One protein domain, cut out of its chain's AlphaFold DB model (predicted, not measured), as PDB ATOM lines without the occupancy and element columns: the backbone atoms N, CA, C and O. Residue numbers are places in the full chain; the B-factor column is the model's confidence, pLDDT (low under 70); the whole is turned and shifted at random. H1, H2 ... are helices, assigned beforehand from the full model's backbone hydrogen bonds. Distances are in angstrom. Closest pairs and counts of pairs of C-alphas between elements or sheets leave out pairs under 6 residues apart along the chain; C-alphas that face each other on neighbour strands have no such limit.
ATOM      1  N   LEU A  46      22.340   0.724  43.338       94.44
ATOM      2  CA  LEU A  46      21.944   1.145  44.685       94.44
ATOM      3  C   LEU A  46      21.354   2.558  44.679       94.44
ATOM      4  O   LEU A  46      20.304   2.789  45.283       94.44
ATOM      5  N   VAL A  47      21.991   3.482  43.953       96.25
ATOM      6  CA  VAL A  47      21.507   4.858  43.763       96.25
ATOM      7  C   VAL A  47      20.121   4.850  43.119       96.25
ATOM      8  O   VAL A  47      19.201   5.493  43.625       96.25
ATOM      9  N   ALA A  48      19.933   4.082  42.042       96.06
ATOM     10  CA  ALA A  48      18.652   3.980  41.348       96.06
ATOM     11  C   ALA A  48      17.540   3.433  42.258       96.06
ATOM     12  O   ALA A  48      16.462   4.024  42.322       96.06
ATOM     13  N   LYS A  49      17.810   2.362  43.021       96.38
ATOM     14  CA  LYS A  49      16.849   1.796  43.984       96.38
ATOM     15  C   LYS A  49      16.461   2.793  45.078       96.38
ATOM     16  O   LYS A  49      15.290   2.871  45.450       96.38
ATOM     17  N   ARG A  50      17.425   3.560  45.603       97.12
ATOM     18  CA  ARG A  50      17.156   4.574  46.634       97.12
ATOM     19  C   ARG A  50      16.331   5.736  46.078       97.12
ATOM     20  O   ARG A  50      15.403   6.192  46.742       97.12
ATOM     21  N   LEU A  51      16.621   6.172  44.852       97.25
ATOM     22  CA  LEU A  51      15.843   7.204  44.167       97.25
ATOM     23  C   LEU A  51      14.400   6.748  43.923       97.25
ATOM     24  O   LEU A  51      13.460   7.496  44.188       97.25
ATOM     25  N   GLU A  52      14.215   5.513  43.459       97.38
ATOM     26  CA  GLU A  52      12.895   4.912  43.258       97.38
ATOM     27  C   GLU A  52      12.082   4.890  44.560       97.38
ATOM     28  O   GLU A  52      10.921   5.306  44.574       97.38
ATOM     29  N   TRP A  53      12.707   4.504  45.676       97.31
ATOM     30  CA  TRP A  53      12.072   4.541  46.994       97.31
ATOM     31  C   TRP A  53      11.570   5.945  47.377       97.31
ATOM     32  O   TRP A  53      10.452   6.083  47.891       97.31
ATOM     33  N   HIS A  54      12.349   6.998  47.098       97.25
ATOM     34  CA  HIS A  54      11.929   8.386  47.340       97.25
ATOM     35  C   HIS A  54      10.753   8.806  46.474       97.25
ATOM     36  O   HIS A  54       9.818   9.421  46.987       97.25
ATOM     37  N   VAL A  55      10.771   8.448  45.189       97.31
ATOM     38  CA  VAL A  55       9.670   8.741  44.260       97.31
ATOM     39  C   VAL A  55       8.382   8.065  44.722       97.31
ATOM     40  O   VAL A  55       7.337   8.712  44.781       97.31
ATOM     41  N   LEU A  56       8.443   6.786  45.098       97.38
ATOM     42  CA  LEU A  56       7.281   6.041  45.592       97.38
ATOM     43  C   LEU A  56       6.745   6.626  46.901       97.38
ATOM     44  O   LEU A  56       5.538   6.802  47.059       97.38
ATOM     45  N   SER A  57       7.635   6.987  47.820       96.75
ATOM     46  CA  SER A  57       7.245   7.593  49.090       96.75
ATOM     47  C   SER A  57       6.608   8.977  48.904       96.75
ATOM     48  O   SER A  57       5.563   9.247  49.492       96.75
ATOM     49  N   ALA A  58       7.170   9.821  48.031       96.75
ATOM     50  CA  ALA A  58       6.586  11.117  47.686       96.75
ATOM     51  C   ALA A  58       5.218  10.958  47.001       96.75
ATOM     52  O   ALA A  58       4.293  11.718  47.274       96.75
ATOM     53  N   LYS A  59       5.053   9.928  46.159       97.31
ATOM     54  CA  LYS A  59       3.773   9.607  45.512       97.31
ATOM     55  C   LYS A  59       2.701   9.203  46.525       97.31
ATOM     56  O   LYS A  59       1.558   9.635  46.412       97.31
ATOM     57  N   LYS A  60       3.072   8.413  47.535       96.94
ATOM     58  CA  LYS A  60       2.184   8.065  48.649       96.94
ATOM     59  C   LYS A  60       1.726   9.317  49.408       96.94
ATOM     60  O   LYS A  60       0.528   9.510  49.581       96.94
ATOM     61  N   GLU A  61       2.664  10.159  49.836       96.62
ATOM     62  CA  GLU A  61       2.370  11.381  50.600       96.62
ATOM     63  C   GLU A  61       1.531  12.379  49.789       96.62
ATOM     64  O   GLU A  61       0.629  13.018  50.330       96.62
ATOM     65  N   LEU A  62       1.788  12.486  48.480       96.12
ATOM     66  CA  LEU A  62       0.971  13.274  47.562       96.12
ATOM     67  C   LEU A  62      -0.478  12.781  47.557       96.12
ATOM     68  O   LEU A  62      -1.385  13.582  47.761       96.12
ATOM     69  N   ALA A  63      -0.693  11.478  47.371       95.06
ATOM     70  CA  ALA A  63      -2.031  10.897  47.351       95.06
ATOM     71  C   ALA A  63      -2.757  11.059  48.702       95.06
ATOM     72  O   ALA A  63      -3.945  11.378  48.741       95.06
ATOM     73  N   GLU A  64      -2.048  10.904  49.823       94.88
ATOM     74  CA  GLU A  64      -2.594  11.179  51.158       94.88
ATOM     75  C   GLU A  64      -2.992  12.652  51.312       94.88
ATOM     76  O   GLU A  64      -4.086  12.949  51.796       94.88
ATOM     77  N   TRP A  65      -2.158  13.580  50.840       94.44
ATOM     78  CA  TRP A  65      -2.483  15.003  50.838       94.44
ATOM     79  C   TRP A  65      -3.699  15.315  49.956       94.44
ATOM     80  O   TRP A  65      -4.606  16.021  50.401       94.44
ATOM     81  N   GLU A  66      -3.784  14.758  48.747       92.69
ATOM     82  CA  GLU A  66      -4.946  14.933  47.867       92.69
ATOM     83  C   GLU A  66      -6.235  14.454  48.534       92.69
ATOM     84  O   GLU A  66      -7.253  15.153  48.507       92.69
ATOM     85  N   MET A  67      -6.184  13.310  49.220       92.06
ATOM     86  CA  MET A  67      -7.316  12.825  50.001       92.06
ATOM     87  C   MET A  67      -7.749  13.807  51.091       92.06
ATOM     88  O   MET A  67      -8.929  13.814  51.435       92.06
ATOM     89  N   THR A  68      -6.860  14.638  51.641       91.25
ATOM     90  CA  THR A  68      -7.249  15.659  52.631       91.25
ATOM     91  C   THR A  68      -7.868  16.903  51.999       91.25
ATOM     92  O   THR A  68      -8.762  17.500  52.594       91.25
ATOM     93  N   VAL A  69      -7.437  17.278  50.794       88.06
ATOM     94  CA  VAL A  69      -7.843  18.540  50.154       88.06
ATOM     95  C   VAL A  69      -9.088  18.388  49.284       88.06
ATOM     96  O   VAL A  69      -9.930  19.286  49.262       88.06
ATOM     97  N   PRO A  88     -31.323  31.095  35.277       62.00
ATOM     98  CA  PRO A  88     -30.179  30.207  35.535       62.00
ATOM     99  C   PRO A  88     -29.133  30.254  34.404       62.00
ATOM    100  O   PRO A  88     -27.923  30.191  34.630       62.00
ATOM    101  N   ASP A  89     -29.605  30.488  33.180       59.56
ATOM    102  CA  ASP A  89     -28.815  30.553  31.948       59.56
ATOM    103  C   ASP A  89     -27.730  31.638  31.974       59.56
ATOM    104  O   ASP A  89     -26.616  31.435  31.479       59.56
ATOM    105  N   VAL A  90     -28.020  32.791  32.580       63.66
ATOM    106  CA  VAL A  90     -27.083  33.925  32.630       63.66
ATOM    107  C   VAL A  90     -25.969  33.660  33.641       63.66
ATOM    108  O   VAL A  90     -24.813  34.009  33.389       63.66
ATOM    109  N   ILE A  91     -26.301  33.020  34.763       64.31
ATOM    110  CA  ILE A  91     -25.345  32.677  35.820       64.31
ATOM    111  C   ILE A  91     -24.404  31.584  35.323       64.31
ATOM    112  O   ILE A  91     -23.190  31.762  35.396       64.31
ATOM    113  N   LEU A  92     -24.937  30.516  34.723       64.94
ATOM    114  CA  LEU A  92     -24.128  29.429  34.168       64.94
ATOM    115  C   LEU A  92     -23.232  29.897  33.015       64.94
ATOM    116  O   LEU A  92     -22.072  29.501  32.943       64.94
ATOM    117  N   THR A  93     -23.714  30.798  32.152       67.56
ATOM    118  CA  THR A  93     -22.894  31.365  31.067       67.56
ATOM    119  C   THR A  93     -21.762  32.243  31.608       67.56
ATOM    120  O   THR A  93     -20.620  32.123  31.164       67.56
ATOM    121  N   ARG A  94     -22.038  33.101  32.602       66.56
ATOM    122  CA  ARG A  94     -20.996  33.914  33.259       66.56
ATOM    123  C   ARG A  94     -19.995  33.051  34.023       66.56
ATOM    124  O   ARG A  94     -18.798  33.316  33.953       66.56
ATOM    125  N   PHE A  95     -20.474  32.013  34.701       67.75
ATOM    126  CA  PHE A  95     -19.642  31.053  35.416       67.75
ATOM    127  C   PHE A  95     -18.748  30.262  34.456       67.75
ATOM    128  O   PHE A  95     -17.560  30.125  34.719       67.75
ATOM    129  N   ARG A  96     -19.271  29.845  33.296       69.31
ATOM    130  CA  ARG A  96     -18.500  29.189  32.228       69.31
ATOM    131  C   ARG A  96     -17.365  30.070  31.714       69.31
ATOM    132  O   ARG A  96     -16.227  29.624  31.688       69.31
ATOM    133  N   VAL A  97     -17.654  31.321  31.349       71.12
ATOM    134  CA  VAL A  97     -16.630  32.257  30.846       71.12
ATOM    135  C   VAL A  97     -15.575  32.551  31.919       71.12
ATOM    136  O   VAL A  97     -14.385  32.623  31.612       71.12
ATOM    137  N   ALA A  98     -15.988  32.687  33.183       69.44
ATOM    138  CA  ALA A  98     -15.063  32.852  34.300       69.44
ATOM    139  C   ALA A  98     -14.179  31.608  34.493       69.44
ATOM    140  O   ALA A  98     -12.962  31.746  34.556       69.44
ATOM    141  N   LEU A  99     -14.761  30.405  34.499       70.50
ATOM    142  CA  LEU A  99     -14.038  29.133  34.602       70.50
ATOM    143  C   LEU A  99     -13.057  28.918  33.448       70.50
ATOM    144  O   LEU A  99     -11.921  28.514  33.677       70.50
ATOM    145  N   GLU A 100     -13.451  29.197  32.206       73.88
ATOM    146  CA  GLU A 100     -12.576  29.050  31.037       73.88
ATOM    147  C   GLU A 100     -11.397  30.024  31.087       73.88
ATOM    148  O   GLU A 100     -10.259  29.633  30.831       73.88
ATOM    149  N   LYS A 101     -11.640  31.273  31.500       77.19
ATOM    150  CA  LYS A 101     -10.573  32.257  31.690       77.19
ATOM    151  C   LYS A 101      -9.635  31.862  32.833       77.19
ATOM    152  O   LYS A 101      -8.422  31.849  32.650       77.19
ATOM    153  N   THR A 102     -10.181  31.507  33.997       75.06
ATOM    154  CA  THR A 102      -9.386  31.117  35.168       75.06
ATOM    155  C   THR A 102      -8.602  29.834  34.912       75.06
ATOM    156  O   THR A 102      -7.432  29.777  35.267       75.06
ATOM    157  N   SER A 103      -9.187  28.833  34.250       74.38
ATOM    158  CA  SER A 103      -8.479  27.596  33.887       74.38
ATOM    159  C   SER A 103      -7.368  27.835  32.859       74.38
ATOM    160  O   SER A 103      -6.292  27.251  32.993       74.38
ATOM    161  N   GLY A 104      -7.572  28.728  31.882       77.88
ATOM    162  CA  GLY A 104      -6.532  29.151  30.939       77.88
ATOM    163  C   GLY A 104      -5.349  29.842  31.628       77.88
ATOM    164  O   GLY A 104      -4.201  29.436  31.436       77.88
ATOM    165  N   ASP A 105      -5.631  30.822  32.492       82.00
ATOM    166  CA  ASP A 105      -4.611  31.541  33.270       82.00
ATOM    167  C   ASP A 105      -3.847  30.595  34.216       82.00
ATOM    168  O   ASP A 105      -2.629  30.711  34.389       82.00
ATOM    169  N   LEU A 106      -4.554  29.640  34.832       80.06
ATOM    170  CA  LEU A 106      -3.969  28.679  35.765       80.06
ATOM    171  C   LEU A 106      -3.061  27.685  35.034       80.06
ATOM    172  O   LEU A 106      -1.953  27.449  35.503       80.06
ATOM    173  N   ARG A 107      -3.447  27.194  33.848       82.44
ATOM    174  CA  ARG A 107      -2.582  26.353  32.998       82.44
ATOM    175  C   ARG A 107      -1.289  27.062  32.605       82.44
ATOM    176  O   ARG A 107      -0.213  26.523  32.836       82.44
ATOM    177  N   GLN A 108      -1.377  28.301  32.113       85.62
ATOM    178  CA  GLN A 108      -0.186  29.068  31.726       85.62
ATOM    179  C   GLN A 108       0.775  29.271  32.910       85.62
ATOM    180  O   GLN A 108       1.994  29.161  32.759       85.62
ATOM    181  N   ARG A 109       0.243  29.556  34.106       85.56
ATOM    182  CA  ARG A 109       1.056  29.686  35.327       85.56
ATOM    183  C   ARG A 109       1.663  28.353  35.761       85.56
ATOM    184  O   ARG A 109       2.825  28.333  36.167       85.56
ATOM    185  N   THR A 110       0.905  27.263  35.653       87.06
ATOM    186  CA  THR A 110       1.377  25.910  35.960       87.06
ATOM    187  C   THR A 110       2.526  25.507  35.042       87.06
ATOM    188  O   THR A 110       3.515  24.991  35.546       87.06
ATOM    189  N   ASP A 111       2.481  25.824  33.745       84.25
ATOM    190  CA  ASP A 111       3.561  25.495  32.801       84.25
ATOM    191  C   ASP A 111       4.887  26.193  33.149       84.25
ATOM    192  O   ASP A 111       5.950  25.562  33.176       84.25
ATOM    193  N   VAL A 112       4.837  27.490  33.480       87.19
ATOM    194  CA  VAL A 112       6.026  28.253  33.907       87.19
ATOM    195  C   VAL A 112       6.578  27.706  35.224       87.19
ATOM    196  O   VAL A 112       7.792  27.550  35.385       87.19
ATOM    197  N   PHE A 113       5.698  27.378  36.171       88.94
ATOM    198  CA  PHE A 113       6.104  26.794  37.445       88.94
ATOM    199  C   PHE A 113       6.668  25.373  37.270       88.94
ATOM    200  O   PHE A 113       7.654  25.027  37.919       88.94
ATOM    201  N   ALA A 114       6.126  24.585  36.336       88.50
ATOM    202  CA  ALA A 114       6.564  23.224  36.029       88.50
ATOM    203  C   ALA A 114       7.987  23.174  35.483       88.50
ATOM    204  O   ALA A 114       8.734  22.256  35.812       88.50
ATOM    205  N   ALA A 115       8.389  24.146  34.660       89.25
ATOM    206  CA  ALA A 115       9.783  24.263  34.235       89.25
ATOM    207  C   ALA A 115      10.710  24.475  35.447       89.25
ATOM    208  O   ALA A 115      11.641  23.704  35.657       89.25
ATOM    209  N   LYS A 116      10.379  25.436  36.320       92.69
ATOM    210  CA  LYS A 116      11.194  25.770  37.498       92.69
ATOM    211  C   LYS A 116      11.313  24.617  38.500       92.69
ATOM    212  O   LYS A 116      12.380  24.417  39.081       92.69
ATOM    213  N   VAL A 117      10.228  23.876  38.732       93.50
ATOM    214  CA  VAL A 117      10.234  22.722  39.644       93.50
ATOM    215  C   VAL A 117      11.052  21.568  39.065       93.50
ATOM    216  O   VAL A 117      11.853  20.988  39.797       93.50
ATOM    217  N   ARG A 118      10.930  21.280  37.762       93.31
ATOM    218  CA  ARG A 118      11.743  20.249  37.094       93.31
ATOM    219  C   ARG A 118      13.232  20.575  37.130       93.31
ATOM    220  O   ARG A 118      14.023  19.700  37.472       93.31
ATOM    221  N   ASP A 119      13.603  21.827  36.865       94.38
ATOM    222  CA  ASP A 119      14.999  22.270  36.948       94.38
ATOM    223  C   ASP A 119      15.538  22.126  38.376       94.38
ATOM    224  O   ASP A 119      16.626  21.589  38.586       94.38
ATOM    225  N   ARG A 120      14.749  22.531  39.384       94.94
ATOM    226  CA  ARG A 120      15.126  22.357  40.793       94.94
ATOM    227  C   ARG A 120      15.290  20.882  41.154       94.94
ATOM    228  O   ARG A 120      16.278  20.540  41.798       94.94
ATOM    229  N   ARG A 121      14.360  20.018  40.737       96.25
ATOM    230  CA  ARG A 121      14.449  18.572  40.963       96.25
ATOM    231  C   ARG A 121      15.719  18.004  40.339       96.25
ATOM    232  O   ARG A 121      16.442  17.300  41.029       96.25
ATOM    233  N   ALA A 122      16.016  18.334  39.082       95.62
ATOM    234  CA  ALA A 122      17.199  17.829  38.389       95.62
ATOM    235  C   ALA A 122      18.509  18.231  39.089       95.62
ATOM    236  O   ALA A 122      19.403  17.401  39.243       95.62
ATOM    237  N   VAL A 123      18.609  19.481  39.560       96.81
ATOM    238  CA  VAL A 123      19.785  19.968  40.302       96.81
ATOM    239  C   VAL A 123      19.942  19.248  41.641       96.81
ATOM    240  O   VAL A 123      21.037  18.789  41.959       96.81
ATOM    241  N   VAL A 124      18.860  19.124  42.417       96.69
ATOM    242  CA  VAL A 124      18.915  18.449  43.723       96.69
ATOM    243  C   VAL A 124      19.195  16.957  43.563       96.69
ATOM    244  O   VAL A 124      19.983  16.399  44.319       96.69
ATOM    245  N   GLU A 125      18.602  16.310  42.561       97.38
ATOM    246  CA  GLU A 125      18.846  14.901  42.269       97.38
ATOM    247  C   GLU A 125      20.316  14.653  41.908       97.38
ATOM    248  O   GLU A 125      20.906  13.694  42.400       97.38
ATOM    249  N   ALA A 126      20.937  15.532  41.117       96.38
ATOM    250  CA  ALA A 126      22.361  15.436  40.800       96.38
ATOM    251  C   ALA A 126      23.263  15.597  42.042       96.38
ATOM    252  O   ALA A 126      24.187  14.800  42.216       96.38
ATOM    253  N   ASP A 127      22.988  16.577  42.915       96.25
ATOM    254  CA  ASP A 127      23.741  16.772  44.172       96.25
ATOM    255  C   ASP A 127      23.591  15.560  45.103       96.25
ATOM    256  O   ASP A 127      24.579  14.984  45.563       96.25
ATOM    257  N   TRP A 128      22.353  15.103  45.304       97.81
ATOM    258  CA  TRP A 128      22.052  13.934  46.123       97.81
ATOM    259  C   TRP A 128      22.749  12.666  45.610       97.81
ATOM    260  O   TRP A 128      23.371  11.959  46.403       97.81
ATOM    261  N   ARG A 129      22.734  12.399  44.292       97.62
ATOM    262  CA  ARG A 129      23.446  11.245  43.707       97.62
ATOM    263  C   ARG A 129      24.937  11.288  44.040       97.62
ATOM    264  O   ARG A 129      25.490  10.277  44.467       97.62
ATOM    265  N   GLY A 130      25.582  12.449  43.897       95.06
ATOM    266  CA  GLY A 130      27.001  12.617  44.228       95.06
ATOM    267  C   GLY A 130      27.315  12.332  45.703       95.06
ATOM    268  O   GLY A 130      28.307  11.671  46.023       95.06
ATOM    269  N   ILE A 131      26.444  12.775  46.612       95.81
ATOM    270  CA  ILE A 131      26.579  12.517  48.055       95.81
ATOM    271  C   ILE A 131      26.371  11.038  48.367       95.81
ATOM    272  O   ILE A 131      27.142  10.463  49.136       95.81
ATOM    273  N   TYR A 132      25.369  10.404  47.759       95.81
ATOM    274  CA  TYR A 132      25.082   8.996  47.998       95.81
ATOM    275  C   TYR A 132      26.207   8.093  47.470       95.81
ATOM    276  O   TYR A 132      26.624   7.174  48.174       95.81
ATOM    277  N   HIS A 133      26.796   8.402  46.308       94.94
ATOM    278  CA  HIS A 133      28.027   7.742  45.849       94.94
ATOM    279  C   HIS A 133      29.174   7.913  46.851       94.94
ATOM    280  O   HIS A 133      29.797   6.926  47.239       94.94
ATOM    281  N   SER A 134      29.393   9.136  47.346       94.12
ATOM    282  CA  SER A 134      30.419   9.402  48.367       94.12
ATOM    283  C   SER A 134      30.192   8.568  49.637       94.12
ATOM    284  O   SER A 134      31.144   8.094  50.258       94.12
ATOM    285  N   ARG A 135      28.927   8.337  50.013       95.44
ATOM    286  CA  ARG A 135      28.557   7.472  51.138       95.44
ATOM    287  C   ARG A 135      28.874   6.001  50.861       95.44
ATOM    288  O   ARG A 135      29.391   5.337  51.759       95.44
ATOM    289  N   ILE A 136      28.601   5.496  49.657       93.12
ATOM    290  CA  ILE A 136      28.950   4.120  49.258       93.12
ATOM    291  C   ILE A 136      30.473   3.923  49.314       93.12
ATOM    292  O   ILE A 136      30.951   2.971  49.934       93.12
ATOM    293  N   GLU A 137      31.240   4.848  48.733       92.19
ATOM    294  CA  GLU A 137      32.708   4.814  48.756       92.19
ATOM    295  C   GLU A 137      33.262   4.852  50.183       92.19
ATOM    296  O   GLU A 137      34.153   4.073  50.534       92.19
ATOM    297  N   PHE A 138      32.703   5.716  51.033       93.88
ATOM    298  CA  PHE A 138      33.082   5.791  52.439       93.88
ATOM    299  C   PHE A 138      32.842   4.459  53.164       93.88
ATOM    300  O   PHE A 138      33.729   3.982  53.870       93.88
ATOM    301  N   GLN A 139      31.686   3.820  52.965       94.38
ATOM    302  CA  GLN A 139      31.373   2.539  53.609       94.38
ATOM    303  C   GLN A 139      32.267   1.398  53.111       94.38
ATOM    304  O   GLN A 139      32.713   0.579  53.912       94.38
ATOM    305  N   ARG A 140      32.634   1.383  51.825       90.19
ATOM    306  CA  ARG A 140      33.650   0.445  51.321       90.19
ATOM    307  C   ARG A 140      35.009   0.659  51.976       90.19
ATOM    308  O   ARG A 140      35.669  -0.306  52.357       90.19
ATOM    309  N   ALA A 141      35.431   1.915  52.132       90.31
ATOM    310  CA  ALA A 141      36.679   2.229  52.819       90.31
ATOM    311  C   ALA A 141      36.643   1.780  54.291       90.31
ATOM    312  O   ALA A 141      37.646   1.275  54.798       90.31
ATOM    313  N   VAL A 142      35.494   1.915  54.961       91.81
ATOM    314  CA  VAL A 142      35.266   1.380  56.312       91.81
ATOM    315  C   VAL A 142      35.396  -0.145  56.324       91.81
ATOM    316  O   VAL A 142      36.175  -0.659  57.125       91.81
ATOM    317  N   ASP A 143      34.710  -0.861  55.428       88.88
ATOM    318  CA  ASP A 143      34.750  -2.328  55.345       88.88
ATOM    319  C   ASP A 143      36.180  -2.845  55.086       88.88
ATOM    320  O   ASP A 143      36.639  -3.775  55.755       88.88
ATOM    321  N   ALA A 144      36.931  -2.197  54.187       87.00
ATOM    322  CA  ALA A 144      38.331  -2.528  53.916       87.00
ATOM    323  C   ALA A 144      39.221  -2.329  55.156       87.00
ATOM    324  O   ALA A 144      39.995  -3.211  55.526       87.00
ATOM    325  N   ARG A 145      39.073  -1.201  55.862       88.12
ATOM    326  CA  ARG A 145      39.823  -0.925  57.099       88.12
ATOM    327  C   ARG A 145      39.450  -1.884  58.227       88.12
ATOM    328  O   ARG A 145      40.319  -2.297  58.992       88.12
ATOM    329  N   GLN A 146      38.178  -2.249  58.327       88.06
ATOM    330  CA  GLN A 146      37.690  -3.250  59.267       88.06
ATOM    331  C   GLN A 146      38.286  -4.635  58.966       88.06
ATOM    332  O   GLN A 146      38.641  -5.351  59.903       88.06
ATOM    333  N   ALA A 147      38.471  -5.001  57.695       83.88
ATOM    334  CA  ALA A 147      39.172  -6.227  57.318       83.88
ATOM    335  C   ALA A 147      40.665  -6.188  57.695       83.88
ATOM    336  O   ALA A 147      41.170  -7.161  58.260       83.88
ATOM    337  N   ASP A 148      41.342  -5.060  57.456       81.56
ATOM    338  CA  ASP A 148      42.772  -4.890  57.745       81.56
ATOM    339  C   ASP A 148      43.079  -4.891  59.253       81.56
ATOM    340  O   ASP A 148      44.012  -5.551  59.710       81.56
ATOM    341  N   TYR A 149      42.292  -4.156  60.044       79.12
ATOM    342  CA  TYR A 149      42.568  -3.920  61.468       79.12
ATOM    343  C   TYR A 149      41.688  -4.743  62.422       79.12
ATOM    344  O   TYR A 149      41.923  -4.758  63.634       79.12
ATOM    345  N   GLY A 150      40.667  -5.427  61.905       84.31
ATOM    346  CA  GLY A 150      39.814  -6.355  62.649       84.31
ATOM    347  C   GLY A 150      38.832  -5.725  63.647       84.31
ATOM    348  O   GLY A 150      38.235  -6.469  64.430       84.31
ATOM    349  N   PHE A 151      38.681  -4.396  63.684       85.06
ATOM    350  CA  PHE A 151      37.666  -3.732  64.515       85.06
ATOM    351  C   PHE A 151      36.265  -3.883  63.907       85.06
ATOM    352  O   PHE A 151      36.125  -4.121  62.717       85.06
ATOM    353  N   ASP A 152      35.219  -3.740  64.717       87.31
ATOM    354  CA  ASP A 152      33.827  -3.741  64.264       87.31
ATOM    355  C   ASP A 152      33.290  -2.307  64.294       87.31
ATOM    356  O   ASP A 152      33.018  -1.758  65.374       87.31
ATOM    357  N   PHE A 153      33.190  -1.691  63.110       89.56
ATOM    358  CA  PHE A 153      32.792  -0.294  62.967       89.56
ATOM    359  C   PHE A 153      31.374  -0.068  63.484       89.56
ATOM    360  O   PHE A 153      31.168   0.819  64.308       89.56
ATOM    361  N   GLU A 154      30.411  -0.907  63.092       88.00
ATOM    362  CA  GLU A 154      29.010  -0.765  63.502       88.00
ATOM    363  C   GLU A 154      28.837  -0.972  65.011       88.00
ATOM    364  O   GLU A 154      28.187  -0.159  65.675       88.00
ATOM    365  N   ALA A 155      29.486  -1.994  65.583       87.56
ATOM    366  CA  ALA A 155      29.379  -2.307  67.008       87.56
ATOM    367  C   ALA A 155      30.180  -1.367  67.929       87.56
ATOM    368  O   ALA A 155      30.047  -1.468  69.150       87.56
ATOM    369  N   ASN A 156      31.010  -0.478  67.370       87.69
ATOM    370  CA  ASN A 156      31.949   0.374  68.111       87.69
ATOM    371  C   ASN A 156      32.925  -0.422  68.990       87.69
ATOM    372  O   ASN A 156      33.155  -0.078  70.152       87.69
ATOM    373  N   ARG A 157      33.444  -1.545  68.484       82.06
ATOM    374  CA  ARG A 157      34.302  -2.443  69.271       82.06
ATOM    375  C   ARG A 157      35.628  -2.676  68.573       82.06
ATOM    376  O   ARG A 157      35.669  -3.102  67.425       82.06
ATOM    377  N   ALA A 158      36.717  -2.483  69.307       77.81
ATOM    378  CA  ALA A 158      38.033  -2.928  68.874       77.81
ATOM    379  C   ALA A 158      38.104  -4.467  68.797       77.81
ATOM    380  O   ALA A 158      37.420  -5.176  69.542       77.81
ATOM    381  N   ALA A 159      38.963  -4.976  67.912       71.81
ATOM    382  CA  ALA A 159      39.153  -6.406  67.696       71.81
ATOM    383  C   ALA A 159      39.531  -7.144  69.001       71.81
ATOM    384  O   ALA A 159      40.394  -6.659  69.749       71.81
ATOM    385  N   PRO A 160      38.967  -8.335  69.279       70.75
ATOM    386  CA  PRO A 160      39.519  -9.218  70.296       70.75
ATOM    387  C   PRO A 160      40.903  -9.721  69.860       70.75
ATOM    388  O   PRO A 160      41.138  -9.997  68.682       70.75
ATOM    389  N   ALA A 242       7.706  -2.360  49.677       94.25
ATOM    390  CA  ALA A 242       6.736  -1.861  50.647       94.25
ATOM    391  C   ALA A 242       6.205  -0.467  50.260       94.25
ATOM    392  O   ALA A 242       4.993  -0.228  50.317       94.25
ATOM    393  N   ALA A 243       7.089   0.440  49.824       95.00
ATOM    394  CA  ALA A 243       6.720   1.780  49.374       95.00
ATOM    395  C   ALA A 243       5.819   1.745  48.130       95.00
ATOM    396  O   ALA A 243       4.846   2.494  48.066       95.00
ATOM    397  N   GLU A 244       6.078   0.844  47.181       96.88
ATOM    398  CA  GLU A 244       5.261   0.669  45.975       96.88
ATOM    399  C   GLU A 244       3.826   0.253  46.318       96.88
ATOM    400  O   GLU A 244       2.851   0.856  45.857       96.88
ATOM    401  N   THR A 245       3.687  -0.739  47.197       95.50
ATOM    402  CA  THR A 245       2.379  -1.224  47.658       95.50
ATOM    403  C   THR A 245       1.601  -0.119  48.385       95.50
ATOM    404  O   THR A 245       0.398   0.056  48.172       95.50
ATOM    405  N   ALA A 246       2.280   0.674  49.216       95.25
ATOM    406  CA  ALA A 246       1.657   1.781  49.937       95.25
ATOM    407  C   ALA A 246       1.246   2.931  49.001       95.25
ATOM    408  O   ALA A 246       0.125   3.431  49.097       95.25
ATOM    409  N   ALA A 247       2.118   3.319  48.066       95.44
ATOM    410  CA  ALA A 247       1.859   4.383  47.102       95.44
ATOM    411  C   ALA A 247       0.697   4.038  46.164       95.44
ATOM    412  O   ALA A 247      -0.182   4.864  45.933       95.44
ATOM    413  N   THR A 248       0.649   2.804  45.656       96.38
ATOM    414  CA  THR A 248      -0.448   2.339  44.790       96.38
ATOM    415  C   THR A 248      -1.788   2.301  45.524       96.38
ATOM    416  O   THR A 248      -2.811   2.677  44.951       96.38
ATOM    417  N   THR A 249      -1.791   1.899  46.796       96.00
ATOM    418  CA  THR A 249      -2.999   1.893  47.632       96.00
ATOM    419  C   THR A 249      -3.505   3.313  47.893       96.00
ATOM    420  O   THR A 249      -4.688   3.581  47.683       96.00
ATOM    421  N   ALA A 250      -2.618   4.234  48.284       94.69
ATOM    422  CA  ALA A 250      -2.973   5.632  48.526       94.69
ATOM    423  C   ALA A 250      -3.471   6.324  47.246       94.69
ATOM    424  O   ALA A 250      -4.514   6.974  47.271       94.69
ATOM    425  N   GLN A 251      -2.789   6.115  46.112       96.00
ATOM    426  CA  GLN A 251      -3.180   6.697  44.824       96.00
ATOM    427  C   GLN A 251      -4.582   6.250  44.400       96.00
ATOM    428  O   GLN A 251      -5.406   7.085  44.049       96.00
ATOM    429  N   ARG A 252      -4.900   4.950  44.499       95.69
ATOM    430  CA  ARG A 252      -6.246   4.445  44.170       95.69
ATOM    431  C   ARG A 252      -7.335   5.099  45.021       95.69
ATOM    432  O   ARG A 252      -8.430   5.348  44.522       95.69
ATOM    433  N   ALA A 253      -7.050   5.359  46.296       93.50
ATOM    434  CA  ALA A 253      -7.988   6.025  47.191       93.50
ATOM    435  C   ALA A 253      -8.183   7.507  46.818       93.50
ATOM    436  O   ALA A 253      -9.324   7.977  46.777       93.50
ATOM    437  N   ALA A 254      -7.100   8.214  46.479       93.00
ATOM    438  CA  ALA A 254      -7.154   9.586  45.974       93.00
ATOM    439  C   ALA A 254      -7.930   9.680  44.648       93.00
ATOM    440  O   ALA A 254      -8.848  10.492  44.535       93.00
ATOM    441  N   ASP A 255      -7.656   8.781  43.698       94.00
ATOM    442  CA  ASP A 255      -8.328   8.730  42.395       94.00
ATOM    443  C   ASP A 255      -9.828   8.468  42.525       94.00
ATOM    444  O   ASP A 255     -10.636   9.119  41.861       94.00
ATOM    445  N   LEU A 256     -10.224   7.558  43.421       93.88
ATOM    446  CA  LEU A 256     -11.633   7.306  43.704       93.88
ATOM    447  C   LEU A 256     -12.319   8.558  44.266       93.88
ATOM    448  O   LEU A 256     -13.425   8.897  43.838       93.88
ATOM    449  N   LYS A 257     -11.668   9.259  45.204       92.44
ATOM    450  CA  LYS A 257     -12.207  10.484  45.813       92.44
ATOM    451  C   LYS A 257     -12.318  11.622  44.794       92.44
ATOM    452  O   LYS A 257     -13.331  12.321  44.763       92.44
ATOM    453  N   TRP A 258     -11.315  11.772  43.932       92.56
ATOM    454  CA  TRP A 258     -11.322  12.732  42.830       92.56
ATOM    455  C   TRP A 258     -12.450  12.451  41.842       92.56
ATOM    456  O   TRP A 258     -13.262  13.332  41.566       92.56
ATOM    457  N   ALA A 259     -12.569  11.204  41.377       91.50
ATOM    458  CA  ALA A 259     -13.622  10.802  40.456       91.50
ATOM    459  C   ALA A 259     -15.017  11.066  41.042       91.50
ATOM    460  O   ALA A 259     -15.919  11.489  40.320       91.50
ATOM    461  N   GLN A 260     -15.214  10.864  42.349       90.56
ATOM    462  CA  GLN A 260     -16.465  11.221  43.028       90.56
ATOM    463  C   GLN A 260     -16.728  12.734  42.995       90.56
ATOM    464  O   GLN A 260     -17.841  13.144  42.658       90.56
ATOM    465  N   ALA A 261     -15.719  13.556  43.297       86.62
ATOM    466  CA  ALA A 261     -15.840  15.013  43.284       86.62
ATOM    467  C   ALA A 261     -16.121  15.560  41.873       86.62
ATOM    468  O   ALA A 261     -17.082  16.306  41.683       86.62
ATOM    469  N   VAL A 262     -15.351  15.136  40.867       87.81
ATOM    470  CA  VAL A 262     -15.527  15.561  39.469       87.81
ATOM    471  C   VAL A 262     -16.873  15.101  38.915       87.81
ATOM    472  O   VAL A 262     -17.555  15.873  38.245       87.81
ATOM    473  N   ASN A 263     -17.320  13.879  39.225       86.31
ATOM    474  CA  ASN A 263     -18.633  13.407  38.785       86.31
ATOM    475  C   ASN A 263     -19.790  14.175  39.430       86.31
ATOM    476  O   ASN A 263     -20.803  14.390  38.765       86.31
ATOM    477  N   ALA A 264     -19.657  14.596  40.690       83.44
ATOM    478  CA  ALA A 264     -20.647  15.449  41.340       83.44
ATOM    479  C   ALA A 264     -20.778  16.798  40.609       83.44
ATOM    480  O   ALA A 264     -21.888  17.196  40.260       83.44
ATOM    481  N   TRP A 265     -19.653  17.440  40.279       81.69
ATOM    482  CA  TRP A 265     -19.628  18.678  39.489       81.69
ATOM    483  C   TRP A 265     -20.141  18.492  38.058       81.69
ATOM    484  O   TRP A 265     -20.952  19.280  37.579       81.69
ATOM    485  N   ALA A 266     -19.736  17.417  37.381       82.75
ATOM    486  CA  ALA A 266     -20.191  17.113  36.029       82.75
ATOM    487  C   ALA A 266     -21.710  16.884  35.970       82.75
ATOM    488  O   ALA A 266     -22.346  17.300  35.009       82.75
ATOM    489  N   ARG A 267     -22.311  16.266  37.001       81.06
ATOM    490  CA  ARG A 267     -23.774  16.106  37.102       81.06
ATOM    491  C   ARG A 267     -24.499  17.443  37.231       81.06
ATOM    492  O   ARG A 267     -25.531  17.608  36.594       81.06
ATOM    493  N   LEU A 268     -23.948  18.391  37.996       74.94
ATOM    494  CA  LEU A 268     -24.496  19.751  38.088       74.94
ATOM    495  C   LEU A 268     -24.470  20.460  36.726       74.94
ATOM    496  O   LEU A 268     -25.425  21.139  36.366       74.94
ATOM    497  N   LEU A 269     -23.410  20.255  35.940       72.69
ATOM    498  CA  LEU A 269     -23.289  20.815  34.588       72.69
ATOM    499  C   LEU A 269     -24.173  20.101  33.548       72.69
ATOM    500  O   LEU A 269     -24.533  20.718  32.549       72.69
ATOM    501  N   ALA A 270     -24.509  18.824  33.777       71.38
ATOM    502  CA  ALA A 270     -25.245  17.960  32.848       71.38
ATOM    503  C   ALA A 270     -26.779  18.009  32.989       71.38
ATOM    504  O   ALA A 270     -27.478  17.384  32.193       71.38
ATOM    505  N   ALA A 271     -27.329  18.718  33.981       66.31
ATOM    506  CA  ALA A 271     -28.765  18.740  34.294       66.31
ATOM    507  C   ALA A 271     -29.675  19.386  33.210       66.31
ATOM    508  O   ALA A 271     -30.854  19.616  33.460       66.31
ATOM    509  N   ARG A 272     -29.167  19.659  31.998       58.50
ATOM    510  CA  ARG A 272     -29.917  20.205  30.849       58.50
ATOM    511  C   ARG A 272     -29.738  19.321  29.605       58.50
ATOM    512  O   ARG A 272     -28.614  18.917  29.310       58.50
ATOM    513  N   GLU A 273     -30.820  19.079  28.856       49.53
ATOM    514  CA  GLU A 273     -30.926  18.053  27.790       49.53
ATOM    515  C   GLU A 273     -29.926  18.167  26.609       49.53
ATOM    516  O   GLU A 273     -29.695  17.164  25.944       49.53
ATOM    517  N   ASP A 274     -29.222  19.295  26.419       56.34
ATOM    518  CA  ASP A 274     -28.211  19.485  25.348       56.34
ATOM    519  C   ASP A 274     -26.738  19.537  25.839       56.34
ATOM    520  O   ASP A 274     -25.837  19.982  25.124       56.34
ATOM    521  N   SER A 275     -26.442  19.118  27.077       58.34
ATOM    522  CA  SER A 275     -25.162  19.441  27.752       58.34
ATOM    523  C   SER A 275     -24.157  18.291  27.954       58.34
ATOM    524  O   SER A 275     -23.081  18.520  28.513       58.34
ATOM    525  N   SER A 276     -24.421  17.074  27.464       64.19
ATOM    526  CA  SER A 276     -23.539  15.905  27.678       64.19
ATOM    527  C   SER A 276     -22.096  16.121  27.190       64.19
ATOM    528  O   SER A 276     -21.150  15.851  27.929       64.19
ATOM    529  N   GLN A 277     -21.914  16.735  26.013       70.19
ATOM    530  CA  GLN A 277     -20.587  17.098  25.482       70.19
ATOM    531  C   GLN A 277     -19.834  18.104  26.371       70.19
ATOM    532  O   GLN A 277     -18.604  18.125  26.396       70.19
ATOM    533  N   THR A 278     -20.556  18.940  27.123       71.75
ATOM    534  CA  THR A 278     -19.952  19.923  28.033       71.75
ATOM    535  C   THR A 278     -19.442  19.262  29.311       71.75
ATOM    536  O   THR A 278     -18.368  19.622  29.793       71.75
ATOM    537  N   ALA A 279     -20.184  18.289  29.847       77.62
ATOM    538  CA  ALA A 279     -19.786  17.557  31.045       77.62
ATOM    539  C   ALA A 279     -18.523  16.719  30.799       77.62
ATOM    540  O   ALA A 279     -17.589  16.784  31.597       77.62
ATOM    541  N   ASP A 280     -18.446  16.002  29.674       82.25
ATOM    542  CA  ASP A 280     -17.262  15.207  29.320       82.25
ATOM    543  C   ASP A 280     -16.036  16.091  29.047       82.25
ATOM    544  O   ASP A 280     -14.944  15.808  29.543       82.25
ATOM    545  N   GLY A 281     -16.222  17.220  28.351       81.94
ATOM    546  CA  GLY A 281     -15.155  18.198  28.131       81.94
ATOM    547  C   GLY A 281     -14.642  18.849  29.422       81.94
ATOM    548  O   GLY A 281     -13.460  19.180  29.508       81.94
ATOM    549  N   PHE A 282     -15.494  19.017  30.439       82.31
ATOM    550  CA  PHE A 282     -15.074  19.473  31.768       82.31
ATOM    551  C   PHE A 282     -14.260  18.400  32.499       82.31
ATOM    552  O   PHE A 282     -13.161  18.710  32.953       82.31
ATOM    553  N   ARG A 283     -14.742  17.144  32.542       85.50
ATOM    554  CA  ARG A 283     -14.006  16.027  33.169       85.50
ATOM    555  C   ARG A 283     -12.595  15.918  32.606       85.50
ATOM    556  O   ARG A 283     -11.636  15.950  33.362       85.50
ATOM    557  N   GLN A 284     -12.477  15.898  31.278       88.56
ATOM    558  CA  GLN A 284     -11.184  15.797  30.609       88.56
ATOM    559  C   GLN A 284     -10.258  16.970  30.961       88.56
ATOM    560  O   GLN A 284      -9.084  16.764  31.252       88.56
ATOM    561  N   LYS A 285     -10.772  18.208  30.977       85.19
ATOM    562  CA  LYS A 285      -9.959  19.394  31.296       85.19
ATOM    563  C   LYS A 285      -9.477  19.424  32.748       85.19
ATOM    564  O   LYS A 285      -8.364  19.908  32.970       85.19
ATOM    565  N   GLU A 286     -10.300  18.966  33.690       87.56
ATOM    566  CA  GLU A 286      -9.960  18.857  35.114       87.56
ATOM    567  C   GLU A 286      -8.991  17.702  35.376       87.56
ATOM    568  O   GLU A 286      -8.014  17.885  36.097       87.56
ATOM    569  N   ASP A 287      -9.195  16.546  34.740       89.44
ATOM    570  CA  ASP A 287      -8.274  15.410  34.827       89.44
ATOM    571  C   ASP A 287      -6.894  15.767  34.248       89.44
ATOM    572  O   ASP A 287      -5.868  15.467  34.863       89.44
ATOM    573  N   ASP A 288      -6.851  16.492  33.124       88.81
ATOM    574  CA  ASP A 288      -5.607  17.018  32.552       88.81
ATOM    575  C   ASP A 288      -4.901  17.977  33.525       88.81
ATOM    576  O   ASP A 288      -3.681  17.907  33.707       88.81
ATOM    577  N   LEU A 289      -5.656  18.878  34.166       86.06
ATOM    578  CA  LEU A 289      -5.110  19.852  35.110       86.06
ATOM    579  C   LEU A 289      -4.604  19.178  36.394       86.06
ATOM    580  O   LEU A 289      -3.502  19.497  36.846       86.06
ATOM    581  N   ARG A 290      -5.357  18.216  36.948       90.81
ATOM    582  CA  ARG A 290      -4.913  17.389  38.077       90.81
ATOM    583  C   ARG A 290      -3.633  16.655  37.717       90.81
ATOM    584  O   ARG A 290      -2.654  16.791  38.438       90.81
ATOM    585  N   GLY A 291      -3.584  15.986  36.565       91.31
ATOM    586  CA  GLY A 291      -2.390  15.269  36.121       91.31
ATOM    587  C   GLY A 291      -1.154  16.167  35.963       91.31
ATOM    588  O   GLY A 291      -0.030  15.720  36.204       91.31
ATOM    589  N   GLN A 292      -1.324  17.440  35.585       88.88
ATOM    590  CA  GLN A 292      -0.228  18.420  35.556       88.88
ATOM    591  C   GLN A 292       0.218  18.840  36.965       88.88
ATOM    592  O   GLN A 292       1.419  18.863  37.247       88.88
ATOM    593  N   LEU A 293      -0.730  19.150  37.855       89.88
ATOM    594  CA  LEU A 293      -0.450  19.575  39.229       89.88
ATOM    595  C   LEU A 293       0.139  18.446  40.084       89.88
ATOM    596  O   LEU A 293       1.069  18.693  40.849       89.88
ATOM    597  N   GLU A 294      -0.342  17.215  39.916       93.50
ATOM    598  CA  GLU A 294       0.194  16.012  40.556       93.50
ATOM    599  C   GLU A 294       1.664  15.811  40.200       93.50
ATOM    600  O   GLU A 294       2.498  15.677  41.091       93.50
ATOM    601  N   LYS A 295       2.007  15.843  38.903       93.62
ATOM    602  CA  LYS A 295       3.400  15.705  38.444       93.62
ATOM    603  C   LYS A 295       4.289  16.791  39.033       93.62
ATOM    604  O   LYS A 295       5.361  16.497  39.550       93.62
ATOM    605  N   LEU A 296       3.819  18.036  38.994       93.19
ATOM    606  CA  LEU A 296       4.558  19.174  39.521       93.19
ATOM    607  C   LEU A 296       4.793  19.055  41.030       93.19
ATOM    608  O   LEU A 296       5.892  19.311  41.520       93.19
ATOM    609  N   ARG A 297       3.767  18.660  41.780       94.31
ATOM    610  CA  ARG A 297       3.871  18.512  43.227       94.31
ATOM    611  C   ARG A 297       4.733  17.315  43.608       94.31
ATOM    612  O   ARG A 297       5.546  17.441  44.518       94.31
ATOM    613  N   LEU A 298       4.606  16.203  42.886       95.81
ATOM    614  CA  LEU A 298       5.475  15.042  43.040       95.81
ATOM    615  C   LEU A 298       6.941  15.436  42.837       95.81
ATOM    616  O   LEU A 298       7.770  15.123  43.685       95.81
ATOM    617  N   ASP A 299       7.254  16.173  41.769       94.75
ATOM    618  CA  ASP A 299       8.618  16.633  41.497       94.75
ATOM    619  C   ASP A 299       9.168  17.519  42.625       94.75
ATOM    620  O   ASP A 299      10.325  17.366  43.019       94.75
ATOM    621  N   ALA A 300       8.341  18.413  43.177       94.06
ATOM    622  CA  ALA A 300       8.722  19.267  44.299       94.06
ATOM    623  C   ALA A 300       8.974  18.465  45.589       94.06
ATOM    624  O   ALA A 300       9.982  18.695  46.253       94.06
ATOM    625  N   MET A 301       8.098  17.508  45.915       96.62
ATOM    626  CA  MET A 301       8.225  16.655  47.104       96.62
ATOM    627  C   MET A 301       9.433  15.720  47.014       96.62
ATOM    628  O   MET A 301      10.136  15.517  48.002       96.62
ATOM    629  N   VAL A 302       9.716  15.179  45.823       97.00
ATOM    630  CA  VAL A 302      10.942  14.408  45.579       97.00
ATOM    631  C   VAL A 302      12.166  15.299  45.781       97.00
ATOM    632  O   VAL A 302      13.080  14.904  46.494       97.00
ATOM    633  N   ALA A 303      12.184  16.511  45.216       95.38
ATOM    634  CA  ALA A 303      13.308  17.430  45.391       95.38
ATOM    635  C   ALA A 303      13.554  17.789  46.870       95.38
ATOM    636  O   ALA A 303      14.700  17.823  47.300       95.38
ATOM    637  N   GLU A 304      12.507  18.032  47.658       95.69
ATOM    638  CA  GLU A 304      12.632  18.316  49.095       95.69
ATOM    639  C   GLU A 304      13.218  17.122  49.863       95.69
ATOM    640  O   GLU A 304      14.237  17.262  50.535       95.69
ATOM    641  N   ARG A 305      12.675  15.915  49.657       96.62
ATOM    642  CA  ARG A 305      13.166  14.686  50.306       96.62
ATOM    643  C   ARG A 305      14.621  14.360  49.966       96.62
ATOM    644  O   ARG A 305      15.369  13.921  50.838       96.62
ATOM    645  N   LEU A 306      15.023  14.560  48.709       97.00
ATOM    646  CA  LEU A 306      16.408  14.345  48.283       97.00
ATOM    647  C   LEU A 306      17.360  15.366  48.924       97.00
ATOM    648  O   LEU A 306      18.467  14.991  49.306       97.00
ATOM    649  N   ALA A 307      16.938  16.627  49.080       95.38
ATOM    650  CA  ALA A 307      17.731  17.651  49.762       95.38
ATOM    651  C   ALA A 307      17.913  17.336  51.258       95.38
ATOM    652  O   ALA A 307      19.035  17.404  51.763       95.38
ATOM    653  N   ASP A 308      16.841  16.928  51.940       96.62
ATOM    654  CA  ASP A 308      16.884  16.572  53.361       96.62
ATOM    655  C   ASP A 308      17.779  15.348  53.614       96.62
ATOM    656  O   ASP A 308      18.592  15.335  54.543       96.62
ATOM    657  N   GLU A 309      17.684  14.315  52.767       96.31
ATOM    658  CA  GLU A 309      18.554  13.142  52.893       96.31
ATOM    659  C   GLU A 309      20.016  13.479  52.578       96.31
ATOM    660  O   GLU A 309      20.913  13.020  53.285       96.31
ATOM    661  N   ALA A 310      20.271  14.309  51.565       95.50
ATOM    662  CA  ALA A 310      21.608  14.789  51.232       95.50
ATOM    663  C   ALA A 310      22.290  15.481  52.427       95.50
ATOM    664  O   ALA A 310      23.468  15.235  52.708       95.50
ATOM    665  N   GLU A 311      21.564  16.329  53.157       95.38
ATOM    666  CA  GLU A 311      22.077  16.987  54.361       95.38
ATOM    667  C   GLU A 311      22.316  15.989  55.506       95.38
ATOM    668  O   GLU A 311      23.388  15.999  56.127       95.38
ATOM    669  N   ALA A 312      21.373  15.068  55.731       96.00
ATOM    670  CA  ALA A 312      21.505  14.017  56.737       96.00
ATOM    671  C   ALA A 312      22.716  13.100  56.470       96.00
ATOM    672  O   ALA A 312      23.469  12.778  57.396       96.00
ATOM    673  N   ASP A 313      22.954  12.726  55.212       94.44
ATOM    674  CA  ASP A 313      24.081  11.879  54.814       94.44
ATOM    675  C   ASP A 313      25.426  12.599  54.965       94.44
ATOM    676  O   ASP A 313      26.382  12.005  55.474       94.44
ATOM    677  N   ARG A 314      25.511  13.894  54.628       94.56
ATOM    678  CA  ARG A 314      26.718  14.707  54.891       94.56
ATOM    679  C   ARG A 314      27.043  14.772  56.386       94.56
ATOM    680  O   ARG A 314      28.202  14.579  56.780       94.56
ATOM    681  N   ALA A 315      26.036  15.014  57.228       94.38
ATOM    682  CA  ALA A 315      26.208  15.064  58.679       94.38
ATOM    683  C   ALA A 315      26.671  13.707  59.235       94.38
ATOM    684  O   ALA A 315      27.624  13.640  60.021       94.38
ATOM    685  N   LYS A 316      26.056  12.614  58.766       93.31
ATOM    686  CA  LYS A 316      26.399  11.252  59.179       93.31
ATOM    687  C   LYS A 316      27.819  10.857  58.769       93.31
ATOM    688  O   LYS A 316      28.578  10.417  59.627       93.31
ATOM    689  N   MET A 317      28.220  11.089  57.516       94.31
ATOM    690  CA  MET A 317      29.584  10.795  57.048       94.31
ATOM    691  C   MET A 317      30.655  11.548  57.849       94.31
ATOM    692  O   MET A 317      31.716  11.001  58.141       94.31
ATOM    693  N   THR A 318      30.374  12.790  58.254       94.31
ATOM    694  CA  THR A 318      31.301  13.586  59.075       94.31
ATOM    695  C   THR A 318      31.501  12.973  60.465       94.31
ATOM    696  O   THR A 318      32.629  12.909  60.959       94.31
ATOM    697  N   SER A 319      30.419  12.504  61.092       93.88
ATOM    698  CA  SER A 319      30.473  11.788  62.373       93.88
ATOM    699  C   SER A 319      31.194  10.444  62.238       93.88
ATOM    700  O   SER A 319      32.096  10.134  63.018       93.88
ATOM    701  N   ASP A 320      30.838   9.665  61.220       93.62
ATOM    702  CA  ASP A 320      31.393   8.333  60.983       93.62
ATOM    703  C   ASP A 320      32.895   8.387  60.657       93.62
ATOM    704  O   ASP A 320      33.652   7.521  61.097       93.62
ATOM    705  N   ARG A 321      33.366   9.434  59.967       94.12
ATOM    706  CA  ARG A 321      34.797   9.637  59.698       94.12
ATOM    707  C   ARG A 321      35.616   9.815  60.977       94.12
ATOM    708  O   ARG A 321      36.653   9.173  61.116       94.12
ATOM    709  N   LYS A 322      35.144  10.632  61.925       93.06
ATOM    710  CA  LYS A 322      35.816  10.801  63.229       93.06
ATOM    711  C   LYS A 322      35.883   9.480  63.991       93.06
ATOM    712  O   LYS A 322      36.934   9.110  64.505       93.06
ATOM    713  N   ARG A 323      34.776   8.736  63.992       91.81
ATOM    714  CA  ARG A 323      34.693   7.413  64.619       91.81
ATOM    715  C   ARG A 323      35.671   6.412  63.998       91.81
ATOM    716  O   ARG A 323      36.279   5.624  64.718       91.81
ATOM    717  N   LEU A 324      35.841   6.441  62.674       92.31
ATOM    718  CA  LEU A 324      36.789   5.575  61.969       92.31
ATOM    719  C   LEU A 324      38.234   5.887  62.379       92.31
ATOM    720  O   LEU A 324      38.997   4.965  62.662       92.31
ATOM    721  N   GLU A 325      38.594   7.171  62.448       91.75
ATOM    722  CA  GLU A 325      39.925   7.625  62.872       91.75
ATOM    723  C   GLU A 325      40.233   7.211  64.325       91.75
ATOM    724  O   GLU A 325      41.323   6.705  64.604       91.75
ATOM    725  N   GLU A 326      39.263   7.339  65.238       91.31
ATOM    726  CA  GLU A 326      39.395   6.897  66.634       91.31
ATOM    727  C   GLU A 326      39.647   5.385  66.732       91.31
ATOM    728  O   GLU A 326      40.649   4.968  67.324       91.31
ATOM    729  N   LEU A 327      38.805   4.565  66.092       88.69
ATOM    730  CA  LEU A 327      38.943   3.104  66.103       88.69
ATOM    731  C   LEU A 327      40.262   2.644  65.469       88.69
ATOM    732  O   LEU A 327      40.906   1.726  65.986       88.69
ATOM    733  N   GLN A 328      40.691   3.298  64.388       88.12
ATOM    734  CA  GLN A 328      41.955   2.997  63.721       88.12
ATOM    735  C   GLN A 328      43.164   3.346  64.603       88.12
ATOM    736  O   GLN A 328      44.135   2.586  64.659       88.12
TER     737      GLN A 328
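Overview. This is residues 46 to 69, 88 to 160 and 242 to 328 of the 706 residues of an uncharacterized protein of Fimbriiglobus ruber (UniProt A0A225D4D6). A long, slender bundle of four helices: the two longest, H2 and H4, run side by side the same way and make most of the length, while the shorter H3 folds back on the first part of H4 as a hairpin. H1 lies near the middle of the rod, packing on both H3 and H4 and reaching H2 with one residue at its beginning. The printed part has 184 residues with four named helices, H1 H2 H3 H4 along the chain, and no named strand; the class is all helix. It is extended, with a radius of gyration of the C-alphas of 25.1 A and spans of 87 by 30 by 21 A.

Arrangement. H1, residues 46 to 69, and H4, residues 276 to 328, are the hub, touching three helices each. H1 touches H4 with residues 54 to 62 alone, opposite ways at a steep tilt of 48 degrees; the C-alphas of Ala 58 and Met 301 are the closest, 5.8 A apart. H2, residues 88 to 149, and H1 only just touch, with 3 pairs of C-alphas within 8 A, the closest being those of Val 47 and Arg 129 at 6.7 A; they run opposite ways at a shallow tilt of 32 degrees, only just short of steep. H3, residues 242 to 270, touches H1, the same way at a shallow tilt of 34 degrees, only just short of steep, with the C-alphas of Lys 60 and Ala 247 closest at 4.0 A. H2 touches H4, the same way at a shallow tilt of 22 degrees, closest at the C-alphas of Arg 121 and Ala 303, 4.7 A. H3 and H4 form a helical hairpin: they touch with residues 262 to 270 of H3 and 276 to 286 of H4 alone, opposite ways at a shallow tilt of 24 degrees, and the C-alphas of Ala 266 and Ala 279 are closest at 5.0 A. H2 and H3 are apart. The four make a bundle, up and down, each helix running against the one before it in the chain. Every O i to N i+4 pair is within hydrogen-bond range in H1, H2 and H3; in H4 it is 48 of 49.

Along the chain. H1 begins at C-alpha 46 at (21.944, 1.145, 44.685) and measures 34.9 A from first to last C-alpha. H2, with 62 residues the longest, measures 84.4 A. H3 measures 41.6 A. H4 measures 75.9 A and ends at C-alpha 328 at (41.955, 2.997, 63.721).

Size, cuts and confidence. The C-alphas of Asp 89 and Pro 160, the two farthest apart, are 87.9 A apart. Residues 70 to 87 are not printed, with 29.1 A between C-alphas 69 and 88; residues 161 to 241 are not printed, with 38.9 A between C-alphas 160 and 242. The link from H3 to H4 is tight. Mean pLDDT of the printed part is 87.8; residues 88 to 96, 98 and 271 to 276 are under 70.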